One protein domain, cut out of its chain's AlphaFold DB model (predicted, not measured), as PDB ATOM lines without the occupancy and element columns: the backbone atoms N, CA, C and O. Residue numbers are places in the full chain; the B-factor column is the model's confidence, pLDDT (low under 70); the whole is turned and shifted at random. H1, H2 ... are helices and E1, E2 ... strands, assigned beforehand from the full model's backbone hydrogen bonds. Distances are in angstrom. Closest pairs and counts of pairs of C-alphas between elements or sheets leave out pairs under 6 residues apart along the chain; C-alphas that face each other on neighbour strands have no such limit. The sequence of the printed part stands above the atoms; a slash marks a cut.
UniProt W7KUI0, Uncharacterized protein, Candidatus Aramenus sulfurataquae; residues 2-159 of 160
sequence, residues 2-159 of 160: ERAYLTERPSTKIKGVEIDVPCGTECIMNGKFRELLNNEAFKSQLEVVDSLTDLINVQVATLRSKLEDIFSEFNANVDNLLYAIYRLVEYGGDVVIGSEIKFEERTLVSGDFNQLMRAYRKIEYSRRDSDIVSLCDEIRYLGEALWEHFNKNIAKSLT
ATOM      1  N   GLU A   2     251.250 241.248 315.587       88.19
ATOM      2  CA  GLU A   2     250.418 242.352 315.070       88.19
ATOM      3  C   GLU A   2     250.721 242.729 313.613       88.19
ATOM      4  O   GLU A   2     249.833 242.701 312.768       88.19
ATOM      5  N   ARG A   3     251.994 242.981 313.271       88.06
ATOM      6  CA  ARG A   3     252.391 243.280 311.880       88.06
ATOM      7  C   ARG A   3     252.010 242.171 310.895       88.06
ATOM      8  O   ARG A   3     251.612 242.470 309.774       88.06
ATOM      9  N   ALA A   4     252.128 240.908 311.310       91.06
ATOM     10  CA  ALA A   4     251.739 239.773 310.477       91.06
ATOM     11  C   ALA A   4     250.218 239.737 310.283       91.06
ATOM     12  O   ALA A   4     249.767 239.614 309.155       91.06
ATOM     13  N   TYR A   5     249.433 239.957 311.342       92.00
ATOM     14  CA  TYR A   5     247.972 240.043 311.262       92.00
ATOM     15  C   TYR A   5     247.496 241.134 310.292       92.00
ATOM     16  O   TYR A   5     246.655 240.881 309.433       92.00
ATOM     17  N   LEU A   6     248.079 242.334 310.381       90.56
ATOM     18  CA  LEU A   6     247.717 243.458 309.512       90.56
ATOM     19  C   LEU A   6     248.126 243.248 308.051       90.56
ATOM     20  O   LEU A   6     247.457 243.755 307.156       90.56
ATOM     21  N   THR A   7     249.205 242.501 307.810       91.19
ATOM     22  CA  THR A   7     249.680 242.197 306.451       91.19
ATOM     23  C   THR A   7     248.887 241.055 305.827       91.19
ATOM     24  O   THR A   7     248.507 241.129 304.664       91.19
ATOM     25  N   GLU A   8     248.629 239.998 306.595       93.25
ATOM     26  CA  GLU A   8     247.932 238.807 306.113       93.25
ATOM     27  C   GLU A   8     246.424 239.004 305.990       93.25
ATOM     28  O   GLU A   8     245.810 238.325 305.176       93.25
ATOM     29  N   ARG A   9     245.841 239.929 306.769       93.62
ATOM     30  CA  ARG A   9     244.414 240.288 306.732       93.62
ATOM     31  C   ARG A   9     243.515 239.040 306.770       93.62
ATOM     32  O   ARG A   9     242.804 238.781 305.801       93.62
ATOM     33  N   PRO A  10     243.563 238.249 307.861       94.38
ATOM     34  CA  PRO A  10     242.827 236.992 307.934       94.38
ATOM     35  C   PRO A  10     241.337 237.222 307.676       94.38
ATOM     36  O   PRO A  10     240.722 238.098 308.289       94.38
ATOM     37  N   SER A  11     240.777 236.424 306.771       96.25
ATOM     38  CA  SER A  11     239.398 236.535 306.310       96.25
ATOM     39  C   SER A  11     238.668 235.199 306.365       96.25
ATOM     40  O   SER A  11     239.271 234.123 306.395       96.25
ATOM     41  N   THR A  12     237.345 235.283 306.365       95.81
ATOM     42  CA  THR A  12     236.434 234.154 306.204       95.81
ATOM     43  C   THR A  12     235.405 234.476 305.126       95.81
ATOM     44  O   THR A  12     235.174 235.644 304.811       95.81
ATOM     45  N   LYS A  13     234.776 233.441 304.567       96.25
ATOM     46  CA  LYS A  13     233.721 233.596 303.565       96.25
ATOM     47  C   LYS A  13     232.341 233.528 304.195       96.25
ATOM     48  O   LYS A  13     232.029 232.566 304.900       96.25
ATOM     49  N   ILE A  14     231.486 234.489 303.859       96.75
ATOM     50  CA  ILE A  14     230.056 234.414 304.167       96.75
ATOM     51  C   ILE A  14     229.424 233.327 303.293       96.75
ATOM     52  O   ILE A  14     229.524 233.351 302.062       96.75
ATOM     53  N   LYS A  15     228.780 232.347 303.929       93.75
ATOM     54  CA  LYS A  15     228.143 231.224 303.226       93.75
ATOM     55  C   LYS A  15     226.994 231.718 302.341       93.75
ATOM     56  O   LYS A  15     226.298 232.664 302.685       93.75
ATOM     57  N   GLY A  16     226.793 231.065 301.200       93.06
ATOM     58  CA  GLY A  16     225.726 231.391 300.248       93.06
ATOM     59  C   GLY A  16     226.110 232.465 299.229       93.06
ATOM     60  O   GLY A  16     225.906 232.252 298.042       93.06
ATOM     61  N   VAL A  17     226.725 233.568 299.662       96.19
ATOM     62  CA  VAL A  17     227.127 234.684 298.774       96.19
ATOM     63  C   VAL A  17     228.629 234.727 298.460       96.19
ATOM     64  O   VAL A  17     229.048 235.390 297.517       96.19
ATOM     65  N   GLU A  18     229.440 233.985 299.223       94.69
ATOM     66  CA  GLU A  18     230.890 233.803 299.046       94.69
ATOM     67  C   GLU A  18     231.727 235.091 299.022       94.69
ATOM     68  O   GLU A  18     232.792 235.125 298.402       94.69
ATOM     69  N   ILE A  19     231.283 236.131 299.730       95.00
ATOM     70  CA  ILE A  19     232.093 237.328 299.971       95.00
ATOM     71  C   ILE A  19     233.113 237.090 301.084       95.00
ATOM     72  O   ILE A  19     232.806 236.431 302.080       95.00
ATOM     73  N   ASP A  20     234.311 237.647 300.921       96.12
ATOM     74  CA  ASP A  20     235.353 237.634 301.945       96.12
ATOM     75  C   ASP A  20     235.138 238.783 302.937       96.12
ATOM     76  O   ASP A  20     235.052 239.949 302.546       96.12
ATOM     77  N   VAL A  21     235.116 238.463 304.229       96.88
ATOM     78  CA  VAL A  21     235.041 239.428 305.335       96.88
ATOM     79  C   VAL A  21     236.188 239.195 306.323       96.88
ATOM     80  O   VAL A  21     236.696 238.072 306.402       96.88
ATOM     81  N   PRO A  22     236.630 240.213 307.086       96.88
ATOM     82  CA  PRO A  22     237.618 240.027 308.142       96.88
ATOM     83  C   PRO A  22     237.187 238.947 309.134       96.88
ATOM     84  O   PRO A  22     236.010 238.818 309.464       96.88
ATOM     85  N   CYS A  23     238.151 238.189 309.645       95.50
ATOM     86  CA  CYS A  23     237.870 237.191 310.664       95.50
ATOM     87  C   CYS A  23     237.393 237.824 311.976       95.50
ATOM     88  O   CYS A  23     238.077 238.672 312.546       95.50
ATOM     89  N   GLY A  24     236.248 237.345 312.459       94.94
ATOM     90  CA  GLY A  24     235.719 237.617 313.791       94.94
ATOM     91  C   GLY A  24     236.398 236.801 314.899       94.94
ATOM     92  O   GLY A  24     237.359 236.059 314.655       94.94
ATOM     93  N   THR A  25     235.885 236.901 316.122       95.44
ATOM     94  CA  THR A  25     236.512 236.344 317.333       95.44
ATOM     95  C   THR A  25     236.748 234.839 317.237       95.44
ATOM     96  O   THR A  25     237.852 234.368 317.518       95.44
ATOM     97  N   GLU A  26     235.752 234.071 316.789       94.06
ATOM     98  CA  GLU A  26     235.858 232.609 316.691       94.06
ATOM     99  C   GLU A  26     236.917 232.170 315.663       94.06
ATOM    100  O   GLU A  26     237.716 231.270 315.938       94.06
ATOM    101  N   CYS A  27     236.986 232.841 314.505       94.06
ATOM    102  CA  CYS A  27     238.019 232.567 313.503       94.06
ATOM    103  C   CYS A  27     239.424 232.830 314.073       94.06
ATOM    104  O   CYS A  27     240.335 232.020 313.888       94.06
ATOM    105  N   ILE A  28     239.605 233.938 314.803       96.00
ATOM    106  CA  ILE A  28     240.896 234.282 315.412       96.00
ATOM    107  C   ILE A  28     241.276 233.307 316.526       96.00
ATOM    108  O   ILE A  28     242.433 232.885 316.594       96.00
ATOM    109  N   MET A  29     240.317 232.908 317.362       95.12
ATOM    110  CA  MET A  29     240.524 231.971 318.470       95.12
ATOM    111  C   MET A  29     241.039 230.610 317.987       95.12
ATOM    112  O   MET A  29     241.924 230.026 318.614       95.12
ATOM    113  N   ASN A  30     240.530 230.139 316.849       93.69
ATOM    114  CA  ASN A  30     240.917 228.867 316.238       93.69
ATOM    115  C   ASN A  30     242.142 228.976 315.310       93.69
ATOM    116  O   ASN A  30     242.564 227.986 314.711       93.69
ATOM    117  N   GLY A  31     242.718 230.172 315.175       91.75
ATOM    118  CA  GLY A  31     243.818 230.463 314.265       91.75
ATOM    119  C   GLY A  31     245.152 230.728 314.960       91.75
ATOM    120  O   GLY A  31     245.292 230.759 316.183       91.75
ATOM    121  N   LYS A  32     246.171 231.008 314.143       94.56
ATOM    122  CA  LYS A  32     247.523 231.353 314.615       94.56
ATOM    123  C   LYS A  32     247.622 232.713 315.323       94.56
ATOM    124  O   LYS A  32     248.662 233.021 315.894       94.56
ATOM    125  N   PHE A  33     246.566 233.526 315.274       95.25
ATOM    126  CA  PHE A  33     246.514 234.867 315.862       95.25
ATOM    127  C   PHE A  33     245.779 234.926 317.207       95.25
ATOM    128  O   PHE A  33     245.583 236.018 317.732       95.25
ATOM    129  N   ARG A  34     245.411 233.775 317.792       95.75
ATOM    130  CA  ARG A  34     244.664 233.683 319.059       95.75
ATOM    131  C   ARG A  34     245.229 234.546 320.192       95.75
ATOM    132  O   ARG A  34     244.474 235.059 321.002       95.75
ATOM    133  N   GLU A  35     246.549 234.726 320.248       94.38
ATOM    134  CA  GLU A  35     247.215 235.492 321.311       94.38
ATOM    135  C   GLU A  35     246.893 236.993 321.260       94.38
ATOM    136  O   GLU A  35     246.977 237.661 322.289       94.38
ATOM    137  N   LEU A  36     246.466 237.523 320.103       93.44
ATOM    138  CA  LEU A  36     245.998 238.908 319.986       93.44
ATOM    139  C   LEU A  36     244.709 239.151 320.783       93.44
ATOM    140  O   LEU A  36     244.460 240.281 321.188       93.44
ATOM    141  N   LEU A  37     243.928 238.103 321.075       93.94
ATOM    142  CA  LEU A  37     242.702 238.202 321.876       93.94
ATOM    143  C   LEU A  37     242.960 238.592 323.340       93.94
ATOM    144  O   LEU A  37     242.019 238.963 324.033       93.94
ATOM    145  N   ASN A  38     244.215 238.548 323.804       94.00
ATOM    146  CA  ASN A  38     244.601 239.059 325.123       94.00
ATOM    147  C   ASN A  38     244.631 240.599 325.181       94.00
ATOM    148  O   ASN A  38     244.692 241.171 326.267       94.00
ATOM    149  N   ASN A  39     244.628 241.280 324.030       94.19
ATOM    150  CA  ASN A  39     244.496 242.729 323.958       94.19
ATOM    151  C   ASN A  39     243.001 243.089 323.960       94.19
ATOM    152  O   ASN A  39     242.309 242.919 322.956       94.19
ATOM    153  N   GLU A  40     242.514 243.615 325.084       93.44
ATOM    154  CA  GLU A  40     241.104 243.998 325.262       93.44
ATOM    155  C   GLU A  40     240.629 245.040 324.236       93.44
ATOM    156  O   GLU A  40     239.498 244.971 323.757       93.44
ATOM    157  N   ALA A  41     241.497 245.974 323.823       93.56
ATOM    158  CA  ALA A  41     241.145 246.947 322.791       93.56
ATOM    159  C   ALA A  41     240.946 246.266 321.430       93.56
ATOM    160  O   ALA A  41     240.000 246.587 320.716       93.56
ATOM    161  N   PHE A  42     241.797 245.301 321.077       94.88
ATOM    162  CA  PHE A  42     241.634 244.499 319.864       94.88
ATOM    163  C   PHE A  42     240.376 243.633 319.915       94.88
ATOM    164  O   PHE A  42     239.589 243.647 318.969       94.88
ATOM    165  N   LYS A  43     240.153 242.940 321.033       95.00
ATOM    166  CA  LYS A  43     238.980 242.091 321.245       95.00
ATOM    167  C   LYS A  43     237.676 242.883 321.119       95.00
ATOM    168  O   LYS A  43     236.800 242.475 320.368       95.00
ATOM    169  N   SER A  44     237.594 244.063 321.732       94.88
ATOM    170  CA  SER A  44     236.437 244.955 321.586       94.88
ATOM    171  C   SER A  44     236.190 245.371 320.128       94.88
ATOM    172  O   SER A  44     235.043 245.477 319.702       94.88
ATOM    173  N   GLN A  45     237.243 245.564 319.322       95.88
ATOM    174  CA  GLN A  45     237.060 245.840 317.892       95.88
ATOM    175  C   GLN A  45     236.608 244.607 317.094       95.88
ATOM    176  O   GLN A  45     235.919 244.780 316.089       95.88
ATOM    177  N   LEU A  46     236.972 243.391 317.512       96.12
ATOM    178  CA  LEU A  46     236.483 242.151 316.900       96.12
ATOM    179  C   LEU A  46     235.013 241.875 317.221       96.12
ATOM    180  O   LEU A  46     234.301 241.401 316.347       96.12
ATOM    181  N   GLU A  47     234.518 242.251 318.399       94.88
ATOM    182  CA  GLU A  47     233.087 242.129 318.729       94.88
ATOM    183  C   GLU A  47     232.202 242.952 317.772       94.88
ATOM    184  O   GLU A  47     231.081 242.558 317.436       94.88
ATOM    185  N   VAL A  48     232.723 244.074 317.259       95.88
ATOM    186  CA  VAL A  48     232.067 244.852 316.193       95.88
ATOM    187  C   VAL A  48     232.059 244.076 314.872       95.88
ATOM    188  O   VAL A  48     231.056 244.099 314.161       95.88
ATOM    189  N   VAL A  49     233.148 243.367 314.548       97.06
ATOM    190  CA  VAL A  49     233.207 242.488 313.365       97.06
ATOM    191  C   VAL A  49     232.186 241.362 313.483       97.06
ATOM    192  O   VAL A  49     231.461 241.117 312.522       97.06
ATOM    193  N   ASP A  50     232.094 240.721 314.647       97.25
ATOM    194  CA  ASP A  50     231.123 239.655 314.907       97.25
ATOM    195  C   ASP A  50     229.690 240.179 314.716       97.25
ATOM    196  O   ASP A  50     228.927 239.632 313.925       97.25
ATOM    197  N   SER A  51     229.367 241.324 315.325       96.62
ATOM    198  CA  SER A  51     228.036 241.941 315.234       96.62
ATOM    199  C   SER A  51     227.637 242.299 313.797       96.62
ATOM    200  O   SER A  51     226.513 242.042 313.371       96.62
ATOM    201  N   LEU A  52     228.549 242.896 313.022       96.69
ATOM    202  CA  LEU A  52     228.289 243.233 311.619       96.69
ATOM    203  C   LEU A  52     228.205 241.977 310.738       96.69
ATOM    204  O   LEU A  52     227.398 241.933 309.812       96.69
ATOM    205  N   THR A  53     228.993 240.945 311.040       97.75
ATOM    206  CA  THR A  53     228.925 239.647 310.354       97.75
ATOM    207  C   THR A  53     227.577 238.968 310.594       97.75
ATOM    208  O   THR A  53     226.983 238.438 309.656       97.75
ATOM    209  N   ASP A  54     227.048 239.035 311.815       97.31
ATOM    210  CA  ASP A  54     225.718 238.520 312.142       97.31
ATOM    211  C   ASP A  54     224.617 239.250 311.370       97.31
ATOM    212  O   ASP A  54     223.720 238.602 310.830       97.31
ATOM    213  N   LEU A  55     224.714 240.577 311.228       97.38
ATOM    214  CA  LEU A  55     223.787 241.342 310.387       97.38
ATOM    215  C   LEU A  55     223.839 240.884 308.924       97.38
ATOM    216  O   LEU A  55     222.788 240.654 308.328       97.38
ATOM    217  N   ILE A  56     225.033 240.665 308.362       98.00
ATOM    218  CA  ILE A  56     225.168 240.107 307.007       98.00
ATOM    219  C   ILE A  56     224.477 238.744 306.919       98.00
ATOM    220  O   ILE A  56     223.711 238.504 305.988       98.00
ATOM    221  N   ASN A  57     224.707 237.855 307.889       97.88
ATOM    222  CA  ASN A  57     224.097 236.526 307.900       97.88
ATOM    223  C   ASN A  57     222.561 236.592 307.962       97.88
ATOM    224  O   ASN A  57     221.894 235.797 307.297       97.88
ATOM    225  N   VAL A  58     221.992 237.552 308.698       98.19
ATOM    226  CA  VAL A  58     220.543 237.808 308.724       98.19
ATOM    227  C   VAL A  58     220.036 238.252 307.351       98.19
ATOM    228  O   VAL A  58     219.020 237.730 306.884       98.19
ATOM    229  N   GLN A  59     220.745 239.153 306.668       98.12
ATOM    230  CA  GLN A  59     220.347 239.593 305.325       98.12
ATOM    231  C   GLN A  59     220.455 238.466 304.294       98.12
ATOM    232  O   GLN A  59     219.540 238.259 303.496       98.12
ATOM    233  N   VAL A  60     221.514 237.656 304.363       98.44
ATOM    234  CA  VAL A  60     221.683 236.464 303.520       98.44
ATOM    235  C   VAL A  60     220.554 235.458 303.758       98.44
ATOM    236  O   VAL A  60     219.985 234.941 302.797       98.44
ATOM    237  N   ALA A  61     220.188 235.197 305.015       98.38
ATOM    238  CA  ALA A  61     219.078 234.307 305.352       98.38
ATOM    239  C   ALA A  61     217.730 234.848 304.846       98.38
ATOM    240  O   ALA A  61     216.919 234.087 304.314       98.38
ATOM    241  N   THR A  62     217.517 236.160 304.947       98.38
ATOM    242  CA  THR A  62     216.318 236.840 304.437       98.38
ATOM    243  C   THR A  62     216.217 236.716 302.917       98.38
ATOM    244  O   THR A  62     215.178 236.304 302.396       98.38
ATOM    245  N   LEU A  63     217.313 236.977 302.197       98.50
ATOM    246  CA  LEU A  63     217.387 236.794 300.748       98.50
ATOM    247  C   LEU A  63     217.128 235.335 300.356       98.50
ATOM    248  O   LEU A  63     216.327 235.071 299.461       98.50
ATOM    249  N   ARG A  64     217.749 234.383 301.064       98.56
ATOM    250  CA  ARG A  64     217.538 232.947 300.850       98.56
ATOM    251  C   ARG A  64     216.061 232.573 300.979       98.56
ATOM    252  O   ARG A  64     215.536 231.921 300.084       98.56
ATOM    253  N   SER A  65     215.395 233.010 302.050       98.38
ATOM    254  CA  SER A  65     213.968 232.744 302.277       98.38
ATOM    255  C   SER A  65     213.099 233.328 301.164       98.38
ATOM    256  O   SER A  65     212.225 232.643 300.644       98.38
ATOM    257  N   LYS A  66     213.371 234.568 300.734       98.12
ATOM    258  CA  LYS A  66     212.621 235.212 299.642       98.12
ATOM    259  C   LYS A  66     212.766 234.438 298.329       98.12
ATOM    260  O   LYS A  66     211.796 234.281 297.592       98.12
ATOM    261  N   LEU A  67     213.966 233.942 298.028       98.25
ATOM    262  CA  LEU A  67     214.206 233.115 296.843       98.25
ATOM    263  C   LEU A  67     213.522 231.749 296.952       98.25
ATOM    264  O   LEU A  67     212.943 231.292 295.972       98.25
ATOM    265  N   GLU A  68     213.536 231.124 298.126       98.12
ATOM    266  CA  GLU A  68     212.808 229.877 298.378       98.12
ATOM    267  C   GLU A  68     211.309 230.040 298.084       98.12
ATOM    268  O   GLU A  68     210.743 229.252 297.326       98.12
ATOM    269  N   ASP A  69     210.694 231.128 298.553       97.88
ATOM    270  CA  ASP A  69     209.286 231.432 298.284       97.88
ATOM    271  C   ASP A  69     209.014 231.657 296.788       97.88
ATOM    272  O   ASP A  69     208.096 231.060 296.211       97.88
ATOM    273  N   ILE A  70     209.835 232.482 296.123       97.75
ATOM    274  CA  ILE A  70     209.694 232.808 294.693       97.75
ATOM    275  C   ILE A  70     209.820 231.553 293.819       97.75
ATOM    276  O   ILE A  70     209.105 231.423 292.813       97.75
ATOM    277  N   PHE A  71     210.726 230.644 294.183       97.94
ATOM    278  CA  PHE A  71     211.068 229.465 293.392       97.94
ATOM    279  C   PHE A  71     210.443 228.155 293.899       97.94
ATOM    280  O   PHE A  71     210.708 227.106 293.319       97.94
ATOM    281  N   SER A  72     209.552 228.218 294.892       96.94
ATOM    282  CA  SER A  72     208.893 227.067 295.536       96.94
ATOM    283  C   SER A  72     208.178 226.093 294.586       96.94
ATOM    284  O   SER A  72     208.051 224.909 294.887       96.94
ATOM    285  N   GLU A  73     207.722 226.563 293.421       95.94
ATOM    286  CA  GLU A  73     207.052 225.735 292.407       95.94
ATOM    287  C   GLU A  73     208.009 225.026 291.426       95.94
ATOM    288  O   GLU A  73     207.555 224.281 290.554       95.94
ATOM    289  N   PHE A  74     209.321 225.267 291.523       96.94
ATOM    290  CA  PHE A  74     210.333 224.689 290.639       96.94
ATOM    291  C   PHE A  74     211.222 223.703 291.392       96.94
ATOM    292  O   PHE A  74     211.450 223.828 292.592       96.94
ATOM    293  N   ASN A  75     211.813 222.755 290.661       97.06
ATOM    294  CA  ASN A  75     212.903 221.941 291.190       97.06
ATOM    295  C   ASN A  75     214.206 222.760 291.177       97.06
ATOM    296  O   ASN A  75     215.046 222.623 290.281       97.06
ATOM    297  N   ALA A  76     214.307 223.683 292.130       97.62
ATOM    298  CA  ALA A  76     215.377 224.657 292.241       97.62
ATOM    299  C   ALA A  76     216.315 224.353 293.415       97.62
ATOM    300  O   ALA A  76     215.879 223.990 294.506       97.62
ATOM    301  N   ASN A  77     217.614 224.566 293.210       98.12
ATOM    302  CA  ASN A  77     218.591 224.582 294.289       98.12
ATOM    303  C   ASN A  77     218.689 226.010 294.846       98.12
ATOM    304  O   ASN A  77     219.315 226.881 294.239       98.12
ATOM    305  N   VAL A  78     218.060 226.241 296.000       97.81
ATOM    306  CA  VAL A  78     217.957 227.571 296.624       97.81
ATOM    307  C   VAL A  78     219.326 228.145 296.991       97.81
ATOM    308  O   VAL A  78     219.544 229.338 296.814       97.81
ATOM    309  N   ASP A  79     220.272 227.321 297.442       97.94
ATOM    310  CA  ASP A  79     221.599 227.809 297.833       97.94
ATOM    311  C   ASP A  79     222.415 228.254 296.606       97.94
ATOM    312  O   ASP A  79     223.101 229.277 296.640       97.94
ATOM    313  N   ASN A  80     222.287 227.542 295.482       98.38
ATOM    314  CA  ASN A  80     222.878 227.971 294.214       98.38
ATOM    315  C   ASN A  80     222.169 229.202 293.635       98.38
ATOM    316  O   ASN A  80     222.833 230.056 293.050       98.38
ATOM    317  N   LEU A  81     220.846 229.316 293.798       98.06
ATOM    318  CA  LEU A  81     220.095 230.515 293.418       98.06
ATOM    319  C   LEU A  81     220.522 231.730 294.238       98.06
ATOM    320  O   LEU A  81     220.718 232.791 293.659       98.06
ATOM    321  N   LEU A  82     220.696 231.581 295.551       98.56
ATOM    322  CA  LEU A  82     221.197 232.630 296.439       98.56
ATOM    323  C   LEU A  82     222.544 233.159 295.947       98.56
ATOM    324  O   LEU A  82     222.694 234.364 295.751       98.56
ATOM    325  N   TYR A  83     223.482 232.249 295.678       98.50
ATOM    326  CA  TYR A  83     224.774 232.594 295.098       98.50
ATOM    327  C   TYR A  83     224.621 233.334 293.765       98.50
ATOM    328  O   TYR A  83     225.143 234.433 293.593       98.50
ATOM    329  N   ALA A  84     223.885 232.745 292.820       98.31
ATOM    330  CA  ALA A  84     223.754 233.283 291.474       98.31
ATOM    331  C   ALA A  84     223.057 234.647 291.456       98.31
ATOM    332  O   ALA A  84     223.531 235.552 290.783       98.31
ATOM    333  N   ILE A  85     221.967 234.826 292.207       98.44
ATOM    334  CA  ILE A  85     221.232 236.094 292.271       98.44
ATOM    335  C   ILE A  85     222.106 237.191 292.863       98.44
ATOM    336  O   ILE A  85     222.218 238.246 292.245       98.44
ATOM    337  N   TYR A  86     222.778 236.931 293.988       98.50
ATOM    338  CA  TYR A  86     223.714 237.897 294.557       98.50
ATOM    339  C   TYR A  86     224.789 238.292 293.536       98.50
ATOM    340  O   TYR A  86     225.050 239.473 293.316       98.50
ATOM    341  N   ARG A  87     225.366 237.311 292.829       97.94
ATOM    342  CA  ARG A  87     226.405 237.576 291.828       97.94
ATOM    343  C   ARG A  87     225.898 238.355 290.617       97.94
ATOM    344  O   ARG A  87     226.582 239.273 290.174       97.94
ATOM    345  N   LEU A  88     224.714 238.020 290.113       97.81
ATOM    346  CA  LEU A  88     224.079 238.695 288.980       97.81
ATOM    347  C   LEU A  88     223.713 240.146 289.296       97.81
ATOM    348  O   LEU A  88     223.811 240.991 288.409       97.81
ATOM    349  N   VAL A  89     223.280 240.432 290.527       98.00
ATOM    350  CA  VAL A  89     222.948 241.797 290.960       98.00
ATOM    351  C   VAL A  89     224.218 242.631 291.120       98.00
ATOM    352  O   VAL A  89     224.328 243.685 290.501       98.00
ATOM    353  N   GLU A  90     225.200 242.140 291.879       96.81
ATOM    354  CA  GLU A  90     226.373 242.941 292.259       96.81
ATOM    355  C   GLU A  90     227.453 243.019 291.171       96.81
ATOM    356  O   GLU A  90     228.140 244.030 291.032       96.81
ATOM    357  N   TYR A  91     227.626 241.948 290.393       95.12
ATOM    358  CA  TYR A  91     228.730 241.817 289.433       95.12
ATOM    359  C   TYR A  91     228.256 241.593 287.993       95.12
ATOM    360  O   TYR A  91     229.072 241.600 287.069       95.12
ATOM    361  N   GLY A  92     226.952 241.405 287.779       93.56
ATOM    362  CA  GLY A  92     226.401 241.055 286.476       93.56
ATOM    363  C   GLY A  92     226.723 239.621 286.051       93.56
ATOM    364  O   GLY A  92     227.034 238.747 286.862       93.56
ATOM    365  N   GLY A  93     226.625 239.378 284.746       93.75
ATOM    366  CA  GLY A  93     226.756 238.056 284.138       93.75
ATOM    367  C   GLY A  93     225.429 237.526 283.607       93.75
ATOM    368  O   GLY A  93     224.405 238.214 283.640       93.75
ATOM    369  N   ASP A  94     225.468 236.291 283.115       94.31
ATOM    370  CA  ASP A  94     224.342 235.644 282.456       94.31
ATOM    371  C   ASP A  94     224.181 234.203 282.936       94.31
ATOM    372  O   ASP A  94     225.150 233.510 283.254       94.31
ATOM    373  N   VAL A  95     222.934 233.740 282.959       96.38
ATOM    374  CA  VAL A  95     222.617 232.328 283.174       96.38
ATOM    375  C   VAL A  95     222.570 231.585 281.842       96.38
ATOM    376  O   VAL A  95     222.107 232.108 280.828       96.38
ATOM    377  N   VAL A  96     223.020 230.335 281.845       96.62
ATOM    378  CA  VAL A  96     222.993 229.447 280.681       96.62
ATOM    379  C   VAL A  96     221.748 228.573 280.754       96.62
ATOM    380  O   VAL A  96     221.525 227.887 281.751       96.62
ATOM    381  N   ILE A  97     220.948 228.575 279.687       94.88
ATOM    382  CA  ILE A  97     219.757 227.729 279.553       94.88
ATOM    383  C   ILE A  97     220.096 226.551 278.636       94.88
ATOM    384  O   ILE A  97     220.374 226.736 277.452       94.88
ATOM    385  N   GLY A  98     220.057 225.338 279.181       92.25
ATOM    386  CA  GLY A  98     220.200 224.088 278.437       92.25
ATOM    387  C   GLY A  98     219.141 223.074 278.867       92.25
ATOM    388  O   GLY A  98     217.965 223.409 278.984       92.25
ATOM    389  N   SER A  99     219.562 221.839 279.154       92.94
ATOM    390  CA  SER A  99     218.720 220.855 279.858       92.94
ATOM    391  C   SER A  99     218.416 221.257 281.308       92.94
ATOM    392  O   SER A  99     217.555 220.666 281.949       92.94
ATOM    393  N   GLU A 100     219.146 222.244 281.823       97.50
ATOM    394  CA  GLU A 100     219.009 222.864 283.136       97.50
ATOM    395  C   GLU A 100     219.347 224.354 282.995       97.50
ATOM    396  O   GLU A 100     220.005 224.750 282.025       97.50
ATOM    397  N   ILE A 101     218.943 225.175 283.963       98.12
ATOM    398  CA  ILE A 101     219.475 226.535 284.101       98.12
ATOM    399  C   ILE A 101     220.706 226.476 284.988       98.12
ATOM    400  O   ILE A 101     220.642 225.963 286.109       98.12
ATOM    401  N   LYS A 102     221.807 227.045 284.506       98.31
ATOM    402  CA  LYS A 102     223.070 227.126 285.234       98.31
ATOM    403  C   LYS A 102     223.572 228.556 285.346       98.31
ATOM    404  O   LYS A 102     223.322 229.378 284.468       98.31
ATOM    405  N   PHE A 103     224.318 228.826 286.404       97.88
ATOM    406  CA  PHE A 103     225.182 229.997 286.510       97.88
ATOM    407  C   PHE A 103     226.569 229.500 286.892       97.88
ATOM    408  O   PHE A 103     226.715 228.796 287.894       97.88
ATOM    409  N   GLU A 104     227.558 229.802 286.049       94.56
ATOM    410  CA  GLU A 104     228.858 229.125 286.084       94.56
ATOM    411  C   GLU A 104     228.653 227.589 286.049       94.56
ATOM    412  O   GLU A 104     227.847 227.084 285.265       94.56
ATOM    413  N   GLU A 105     229.320 226.837 286.925       93.94
ATOM    414  CA  GLU A 105     229.188 225.377 287.025       93.94
ATOM    415  C   GLU A 105     228.018 224.922 287.924       93.94
ATOM    416  O   GLU A 105     227.844 223.727 288.176       93.94
ATOM    417  N   ARG A 106     227.196 225.852 288.434       97.06
ATOM    418  CA  ARG A 106     226.128 225.550 289.398       97.06
ATOM    419  C   ARG A 106     224.786 225.373 288.706       97.06
ATOM    420  O   ARG A 106     224.278 226.300 288.077       97.06
ATOM    421  N   THR A 107     224.161 224.215 288.900       98.00
ATOM    422  CA  THR A 107     222.762 223.997 288.515       98.00
ATOM    423  C   THR A 107     221.836 224.772 289.450       98.00
ATOM    424  O   THR A 107     221.837 224.549 290.663       98.00
ATOM    425  N   LEU A 108     221.057 225.690 288.876       98.00
ATOM    426  CA  LEU A 108     220.083 226.517 289.587       98.00
ATOM    427  C   LEU A 108     218.711 225.852 289.610       98.00
ATOM    428  O   LEU A 108     218.091 225.749 290.662       98.00
ATOM    429  N   VAL A 109     218.241 225.414 288.441       98.06
ATOM    430  CA  VAL A 109     216.908 224.833 288.253       98.06
ATOM    431  C   VAL A 109     216.979 223.735 287.200       98.06
ATOM    432  O   VAL A 109     217.569 223.938 286.137       98.06
ATOM    433  N   SER A 110     216.319 222.612 287.465       97.62
ATOM    434  CA  SER A 110     216.141 221.515 286.507       97.62
ATOM    435  C   SER A 110     214.647 221.273 286.272       97.62
ATOM    436  O   SER A 110     213.825 221.533 287.150       97.62
ATOM    437  N   GLY A 111     214.261 220.784 285.095       95.56
ATOM    438  CA  GLY A 111     212.851 220.565 284.760       95.56
ATOM    439  C   GLY A 111     212.614 220.446 283.262       95.56
ATOM    440  O   GLY A 111     213.559 220.424 282.473       95.56
ATOM    441  N   ASP A 112     211.346 220.376 282.864       96.38
ATOM    442  CA  ASP A 112     210.990 220.439 281.447       96.38
ATOM    443  C   ASP A 112     211.199 221.849 280.868       96.38
ATOM    444  O   ASP A 112     211.311 222.840 281.592       96.38
ATOM    445  N   PHE A 113     211.222 221.962 279.539       94.56
ATOM    446  CA  PHE A 113     211.478 223.233 278.861       94.56
ATOM    447  C   PHE A 113     210.539 224.372 279.305       94.56
ATOM    448  O   PHE A 113     210.980 225.512 279.451       94.56
ATOM    449  N   ASN A 114     209.257 224.088 279.556       94.94
ATOM    450  CA  ASN A 114     208.302 225.112 279.979       94.94
ATOM    451  C   ASN A 114     208.585 225.575 281.412       94.94
ATOM    452  O   ASN A 114     208.517 226.776 281.695       94.94
ATOM    453  N   GLN A 115     208.929 224.650 282.309       96.00
ATOM    454  CA  GLN A 115     209.362 224.966 283.669       96.00
ATOM    455  C   GLN A 115     210.644 225.798 283.658       96.00
ATOM    456  O   GLN A 115     210.687 226.841 284.311       96.00
ATOM    457  N   LEU A 116     211.645 225.398 282.867       97.88
ATOM    458  CA  LEU A 116     212.900 226.136 282.729       97.88
ATOM    459  C   LEU A 116     212.640 227.547 282.195       97.88
ATOM    460  O   LEU A 116     213.095 228.523 282.782       97.88
ATOM    461  N   MET A 117     211.824 227.712 281.154       97.62
ATOM    462  CA  MET A 117     211.555 229.052 280.632       97.62
ATOM    463  C   MET A 117     210.815 229.959 281.622       97.62
ATOM    464  O   MET A 117     211.081 231.164 281.674       97.62
ATOM    465  N   ARG A 118     209.903 229.406 282.429       97.56
ATOM    466  CA  ARG A 118     209.239 230.149 283.512       97.56
ATOM    467  C   ARG A 118     210.218 230.522 284.623       97.56
ATOM    468  O   ARG A 118     210.201 231.669 285.066       97.56
ATOM    469  N   ALA A 119     211.078 229.595 285.034       97.81
ATOM    470  CA  ALA A 119     212.097 229.832 286.049       97.81
ATOM    471  C   ALA A 119     213.105 230.897 285.599       97.81
ATOM    472  O   ALA A 119     213.388 231.822 286.353       97.81
ATOM    473  N   TYR A 120     213.570 230.838 284.350       97.62
ATOM    474  CA  TYR A 120     214.461 231.845 283.772       97.62
ATOM    475  C   TYR A 120     213.862 233.255 283.851       97.62
ATOM    476  O   TYR A 120     214.523 234.188 284.297       97.62
ATOM    477  N   ARG A 121     212.579 233.412 283.497       97.44
ATOM    478  CA  ARG A 121     211.890 234.706 283.631       97.44
ATOM    479  C   ARG A 121     211.820 235.178 285.081       97.44
ATOM    480  O   ARG A 121     211.962 236.373 285.316       97.44
ATOM    481  N   LYS A 122     211.614 234.266 286.041       97.94
ATOM    482  CA  LYS A 122     211.664 234.620 287.465       97.94
ATOM    483  C   LYS A 122     213.062 235.063 287.885       97.94
ATOM    484  O   LYS A 122     213.154 236.066 288.568       97.94
ATOM    485  N   ILE A 123     214.129 234.402 287.428       98.00
ATOM    486  CA  ILE A 123     215.518 234.823 287.695       98.00
ATOM    487  C   ILE A 123     215.764 236.237 287.153       98.00
ATOM    488  O   ILE A 123     216.242 237.102 287.886       98.00
ATOM    489  N   GLU A 124     215.369 236.501 285.904       97.25
ATOM    490  CA  GLU A 124     215.517 237.821 285.275       97.25
ATOM    491  C   GLU A 124     214.708 238.923 285.966       97.25
ATOM    492  O   GLU A 124     215.150 240.071 286.023       97.25
ATOM    493  N   TYR A 125     213.535 238.584 286.504       97.31
ATOM    494  CA  TYR A 125     212.750 239.497 287.325       97.31
ATOM    495  C   TYR A 125     213.415 239.726 288.687       97.31
ATOM    496  O   TYR A 125     213.618 240.868 289.084       97.31
ATOM    497  N   SER A 126     213.817 238.654 289.373       97.38
ATOM    498  CA  SER A 126     214.426 238.697 290.703       97.38
ATOM    499  C   SER A 126     215.691 239.550 290.746       97.38
ATOM    500  O   SER A 126     215.844 240.337 291.670       97.38
ATOM    501  N   ARG A 127     216.562 239.485 289.730       95.62
ATOM    502  CA  ARG A 127     217.772 240.332 289.664       95.62
ATOM    503  C   ARG A 127     217.493 241.833 289.468       95.62
ATOM    504  O   ARG A 127     218.429 242.621 289.447       95.62
ATOM    505  N   ARG A 128     216.236 242.233 289.245       96.50
ATOM    506  CA  ARG A 128     215.799 243.638 289.096       96.50
ATOM    507  C   ARG A 128     214.735 244.031 290.123       96.50
ATOM    508  O   ARG A 128     214.275 245.168 290.112       96.50
ATOM    509  N   ASP A 129     214.314 243.088 290.961       97.94
ATOM    510  CA  ASP A 129     213.339 243.298 292.021       97.94
ATOM    511  C   ASP A 129     213.967 244.186 293.098       97.94
ATOM    512  O   ASP A 129     215.037 243.866 293.612       97.94
ATOM    513  N   SER A 130     213.323 245.310 293.418       97.75
ATOM    514  CA  SER A 130     213.897 246.331 294.304       97.75
ATOM    515  C   SER A 130     214.273 245.790 295.677       97.75
ATOM    516  O   SER A 130     215.283 246.211 296.233       97.75
ATOM    517  N   ASP A 131     213.496 244.849 296.211       97.81
ATOM    518  CA  ASP A 131     213.751 244.299 297.539       97.81
ATOM    519  C   ASP A 131     214.943 243.337 297.499       97.81
ATOM    520  O   ASP A 131     215.782 243.354 298.394       97.81
ATOM    521  N   ILE A 132     215.054 242.513 296.448       98.38
ATOM    522  CA  ILE A 132     216.218 241.635 296.251       98.38
ATOM    523  C   ILE A 132     217.482 242.461 296.034       98.38
ATOM    524  O   ILE A 132     218.506 242.163 296.648       98.38
ATOM    525  N   VAL A 133     217.409 243.496 295.194       98.31
ATOM    526  CA  VAL A 133     218.534 244.403 294.944       98.31
ATOM    527  C   VAL A 133     218.956 245.081 296.244       98.31
ATOM    528  O   VAL A 133     220.128 245.021 296.594       98.31
ATOM    529  N   SER A 134     218.006 245.609 297.020       98.25
ATOM    530  CA  SER A 134     218.296 246.241 298.312       98.25
ATOM    531  C   SER A 134     218.971 245.287 299.302       98.25
ATOM    532  O   SER A 134     219.873 245.710 300.019       98.25
ATOM    533  N   LEU A 135     218.565 244.013 299.347       98.25
ATOM    534  CA  LEU A 135     219.214 243.007 300.195       98.25
ATOM    535  C   LEU A 135     220.654 242.725 299.742       98.25
ATOM    536  O   LEU A 135     221.547 242.611 300.580       98.25
ATOM    537  N   CYS A 136     220.892 242.614 298.432       98.31
ATOM    538  CA  CYS A 136     222.236 242.384 297.892       98.31
ATOM    539  C   CYS A 136     223.157 243.587 298.155       98.31
ATOM    540  O   CYS A 136     224.275 243.400 298.648       98.31
ATOM    541  N   ASP A 137     222.645 244.804 297.948       98.00
ATOM    542  CA  ASP A 137     223.349 246.051 298.235       98.00
ATOM    543  C   ASP A 137     223.709 246.167 299.720       98.00
ATOM    544  O   ASP A 137     224.831 246.544 300.056       98.00
ATOM    545  N   GLU A 138     222.790 245.812 300.626       97.94
ATOM    546  CA  GLU A 138     223.047 245.842 302.068       97.94
ATOM    547  C   GLU A 138     224.122 244.823 302.473       97.94
ATOM    548  O   GLU A 138     225.047 245.166 303.212       97.94
ATOM    549  N   ILE A 139     224.065 243.596 301.936       98.38
ATOM    550  CA  ILE A 139     225.099 242.568 302.140       98.38
ATOM    551  C   ILE A 139     226.467 243.084 301.676       98.38
ATOM    552  O   ILE A 139     227.451 242.966 302.413       98.38
ATOM    553  N   ARG A 140     226.544 243.670 300.472       97.94
ATOM    554  CA  ARG A 140     227.791 244.235 299.936       97.94
ATOM    555  C   ARG A 140     228.290 245.382 300.812       97.94
ATOM    556  O   ARG A 140     229.451 245.368 301.214       97.94
ATOM    557  N   TYR A 141     227.426 246.341 301.139       97.50
ATOM    558  CA  TYR A 141     227.777 247.510 301.943       97.50
ATOM    559  C   TYR A 141     228.306 247.122 303.327       97.50
ATOM    560  O   TYR A 141     229.330 247.642 303.767       97.50
ATOM    561  N   LEU A 142     227.660 246.172 304.008       97.69
ATOM    562  CA  LEU A 142     228.134 245.666 305.297       97.69
ATOM    563  C   LEU A 142     229.489 244.951 305.164       97.69
ATOM    564  O   LEU A 142     230.366 245.138 306.011       97.69
ATOM    565  N   GLY A 143     229.695 244.179 304.092       97.19
ATOM    566  CA  GLY A 143     230.986 243.555 303.785       97.19
ATOM    567  C   GLY A 143     232.107 244.578 303.559       97.19
ATOM    568  O   GLY A 143     233.210 244.427 304.089       97.19
ATOM    569  N   GLU A 144     231.826 245.658 302.830       96.94
ATOM    570  CA  GLU A 144     232.750 246.783 302.633       96.94
ATOM    571  C   GLU A 144     233.039 247.513 303.956       96.94
ATOM    572  O   GLU A 144     234.203 247.765 304.289       96.94
ATOM    573  N   ALA A 145     232.000 247.783 304.753       96.94
ATOM    574  CA  ALA A 145     232.105 248.445 306.051       96.94
ATOM    575  C   ALA A 145     232.956 247.643 307.048       96.94
ATOM    576  O   ALA A 145     233.736 248.221 307.807       96.94
ATOM    577  N   LEU A 146     232.875 246.310 307.020       97.69
ATOM    578  CA  LEU A 146     233.737 245.433 307.810       97.69
ATOM    579  C   LEU A 146     235.222 245.620 307.468       97.69
ATOM    580  O   LEU A 146     236.060 245.749 308.365       97.69
ATOM    581  N   TRP A 147     235.568 245.675 306.181       97.31
ATOM    582  CA  TRP A 147     236.947 245.926 305.754       97.31
ATOM    583  C   TRP A 147     237.415 247.345 306.074       97.31
ATOM    584  O   TRP A 147     238.582 247.550 306.424       97.31
ATOM    585  N   GLU A 148     236.522 248.326 305.998       96.62
ATOM    586  CA  GLU A 148     236.805 249.688 306.434       96.62
ATOM    587  C   GLU A 148     237.087 249.747 307.943       96.62
ATOM    588  O   GLU A 148     238.089 250.337 308.358       96.62
ATOM    589  N   HIS A 149     236.267 249.079 308.758       96.25
ATOM    590  CA  HIS A 149     236.470 248.943 310.202       96.25
ATOM    591  C   HIS A 149     237.794 248.251 310.525       96.25
ATOM    592  O   HIS A 149     238.550 248.727 311.378       96.25
ATOM    593  N   PHE A 150     238.137 247.190 309.792       95.81
ATOM    594  CA  PHE A 150     239.434 246.533 309.920       95.81
ATOM    595  C   PHE A 150     240.586 247.524 309.694       95.81
ATOM    596  O   PHE A 150     241.492 247.647 310.522       95.81
ATOM    597  N   ASN A 151     240.527 248.281 308.599       93.44
ATOM    598  CA  ASN A 151     241.585 249.214 308.219       93.44
ATOM    599  C   ASN A 151     241.692 250.416 309.169       93.44
ATOM    600  O   ASN A 151     242.789 250.925 309.392       93.44
ATOM    601  N   LYS A 152     240.568 250.904 309.706       93.06
ATOM    602  CA  LYS A 152     240.532 252.139 310.503       93.06
ATOM    603  C   LYS A 152     240.656 251.910 312.002       93.06
ATOM    604  O   LYS A 152     241.243 252.764 312.664       93.06
ATOM    605  N   ASN A 153     240.104 250.820 312.525       93.00
ATOM    606  CA  ASN A 153     239.921 250.623 313.962       93.00
ATOM    607  C   ASN A 153     240.734 249.439 314.482       93.00
ATOM    608  O   ASN A 153     241.500 249.611 315.430       93.00
ATOM    609  N   ILE A 154     240.667 248.279 313.818       90.81
ATOM    610  CA  ILE A 154     241.486 247.114 314.196       90.81
ATOM    611  C   ILE A 154     242.976 247.402 313.982       90.81
ATOM    612  O   ILE A 154     243.801 247.104 314.841       90.81
ATOM    613  N   ALA A 155     243.339 248.036 312.864       85.75
ATOM    614  CA  ALA A 155     244.728 248.421 312.630       85.75
ATOM    615  C   ALA A 155     245.272 249.337 313.731       85.75
ATOM    616  O   ALA A 155     246.405 249.161 314.171       85.75
ATOM    617  N   LYS A 156     244.450 250.273 314.223       89.75
ATOM    618  CA  LYS A 156     244.851 251.184 315.297       89.75
ATOM    619  C   LYS A 156     245.001 250.463 316.629       89.75
ATOM    620  O   LYS A 156     246.011 250.683 317.288       89.75
ATOM    621  N   SER A 157     244.069 249.585 317.003       88.75
ATOM    622  CA  SER A 157     244.107 248.883 318.297       88.75
ATOM    623  C   SER A 157     245.321 247.963 318.479       88.75
ATOM    624  O   SER A 157     245.653 247.622 319.611       88.75
ATOM    625  N   LEU A 158     246.003 247.601 317.386       87.31
ATOM    626  CA  LEU A 158     247.228 246.793 317.374       87.31
ATOM    627  C   LEU A 158     248.524 247.603 317.193       87.31
ATOM    628  O   LEU A 158     249.595 247.016 317.073       87.31
ATOM    629  N   THR A 159     248.442 248.931 317.097       76.94
ATOM    630  CA  THR A 159     249.614 249.815 316.901       76.94
ATOM    631  C   THR A 159     249.841 250.789 318.055       76.94
ATOM    632  O   THR A 159     250.753 251.612 317.973       76.94
TER     633      THR A 159
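What this domain is: This is residues 2 to 159 of the 160 residues of an uncharacterized protein of Candidatus Aramenus sulfurataquae (UniProt W7KUI0). At one end of a long rod, the strand hairpin E3 and E4 makes a head with H5 and H6; two long helices, H4 and H7, run side by side in opposite ways as the shaft. Along the other part of the shaft lies a smaller hairpin, E1 and E2, with the short H1, H2 and H3 towards that end. The printed part has 158 residues, with named elements in the order H1 E1 E2 H2 H3 H4 H5 E3 E4 H6 H7. Both two-stranded sheets are antiparallel and the class is mostly helix. The whole is loose, with a radius of gyration of the C-alphas of 18.8 A and spans of 60 by 27 by 22 A.

Where its parts are: Find C-alpha 100 at (219.009, 222.864, 283.136), where E3 begins, residues 100 to 103; E4 is residues 106 to 110, 11.2 A long. Nearby are H5, residues 78 to 90, 18.1 A, and H6, residues 113 to 126, 19.7 A. H4 starts at C-alpha 40, (241.104, 243.998, 325.262), and runs 46.1 A to residue 71. H7, residues 130 to 157, runs 38.7 A to C-alpha 157 at (244.107, 248.883, 318.297). The rest are H1, residues 2 to 8; E1, 11 to 13; E2, 20 to 22; H2, 25 to 29; and H3, 34 to 38.

How they stand to each other: In the hairpin of E3 and E4, look for N 101 and O 109, 2.9 A apart. The closest C-alphas of H5 and E4 are those of Leu 81 and Leu 108, 5.5 A; of H6 and E3, Ile 101 and Leu 116, 6.7 A. Residues 78 to 82 of H5 touch H4, about perpendicular at 73 degrees, closest at C-alphas 64 and 82, 5.7 A. H6 and H4 only just touch, with 3 pairs of C-alphas within 8 A, the closest Phe 71 and Ala 119, 7.4 A. H4, the hub, touches H7 at a shallow tilt of 12 degrees, opposite ways, closest at C-alphas 42 and 157, 5.3 A. In the hairpin of E1 and E2, N 12 and O 21 are 2.9 A apart; the closest C-alphas of E2 and H7 are Val 21 and Gly 143, 6.0 A. H2 touches H4, closest at C-alphas 25 and 46, 5.8 A, and H3, at 28 and 34, 5.3 A. H1 is close to but not clearly touching H7, closest at C-alphas 6 and 155, 6.6 A. Every O i to N i+4 pair is within hydrogen-bond range in H1, H2, H5 and H6; H4 has 27 of 28, H7 22 of 24, and H3 0 of 1, with 2 of 2 O i to N i+3 pairs.

The domain as a whole: The C-alphas farthest apart, Asn 114 and Thr 159, are 60.7 A apart. The printed part has no cut and no long link. No printed residue is under 70 in pLDDT.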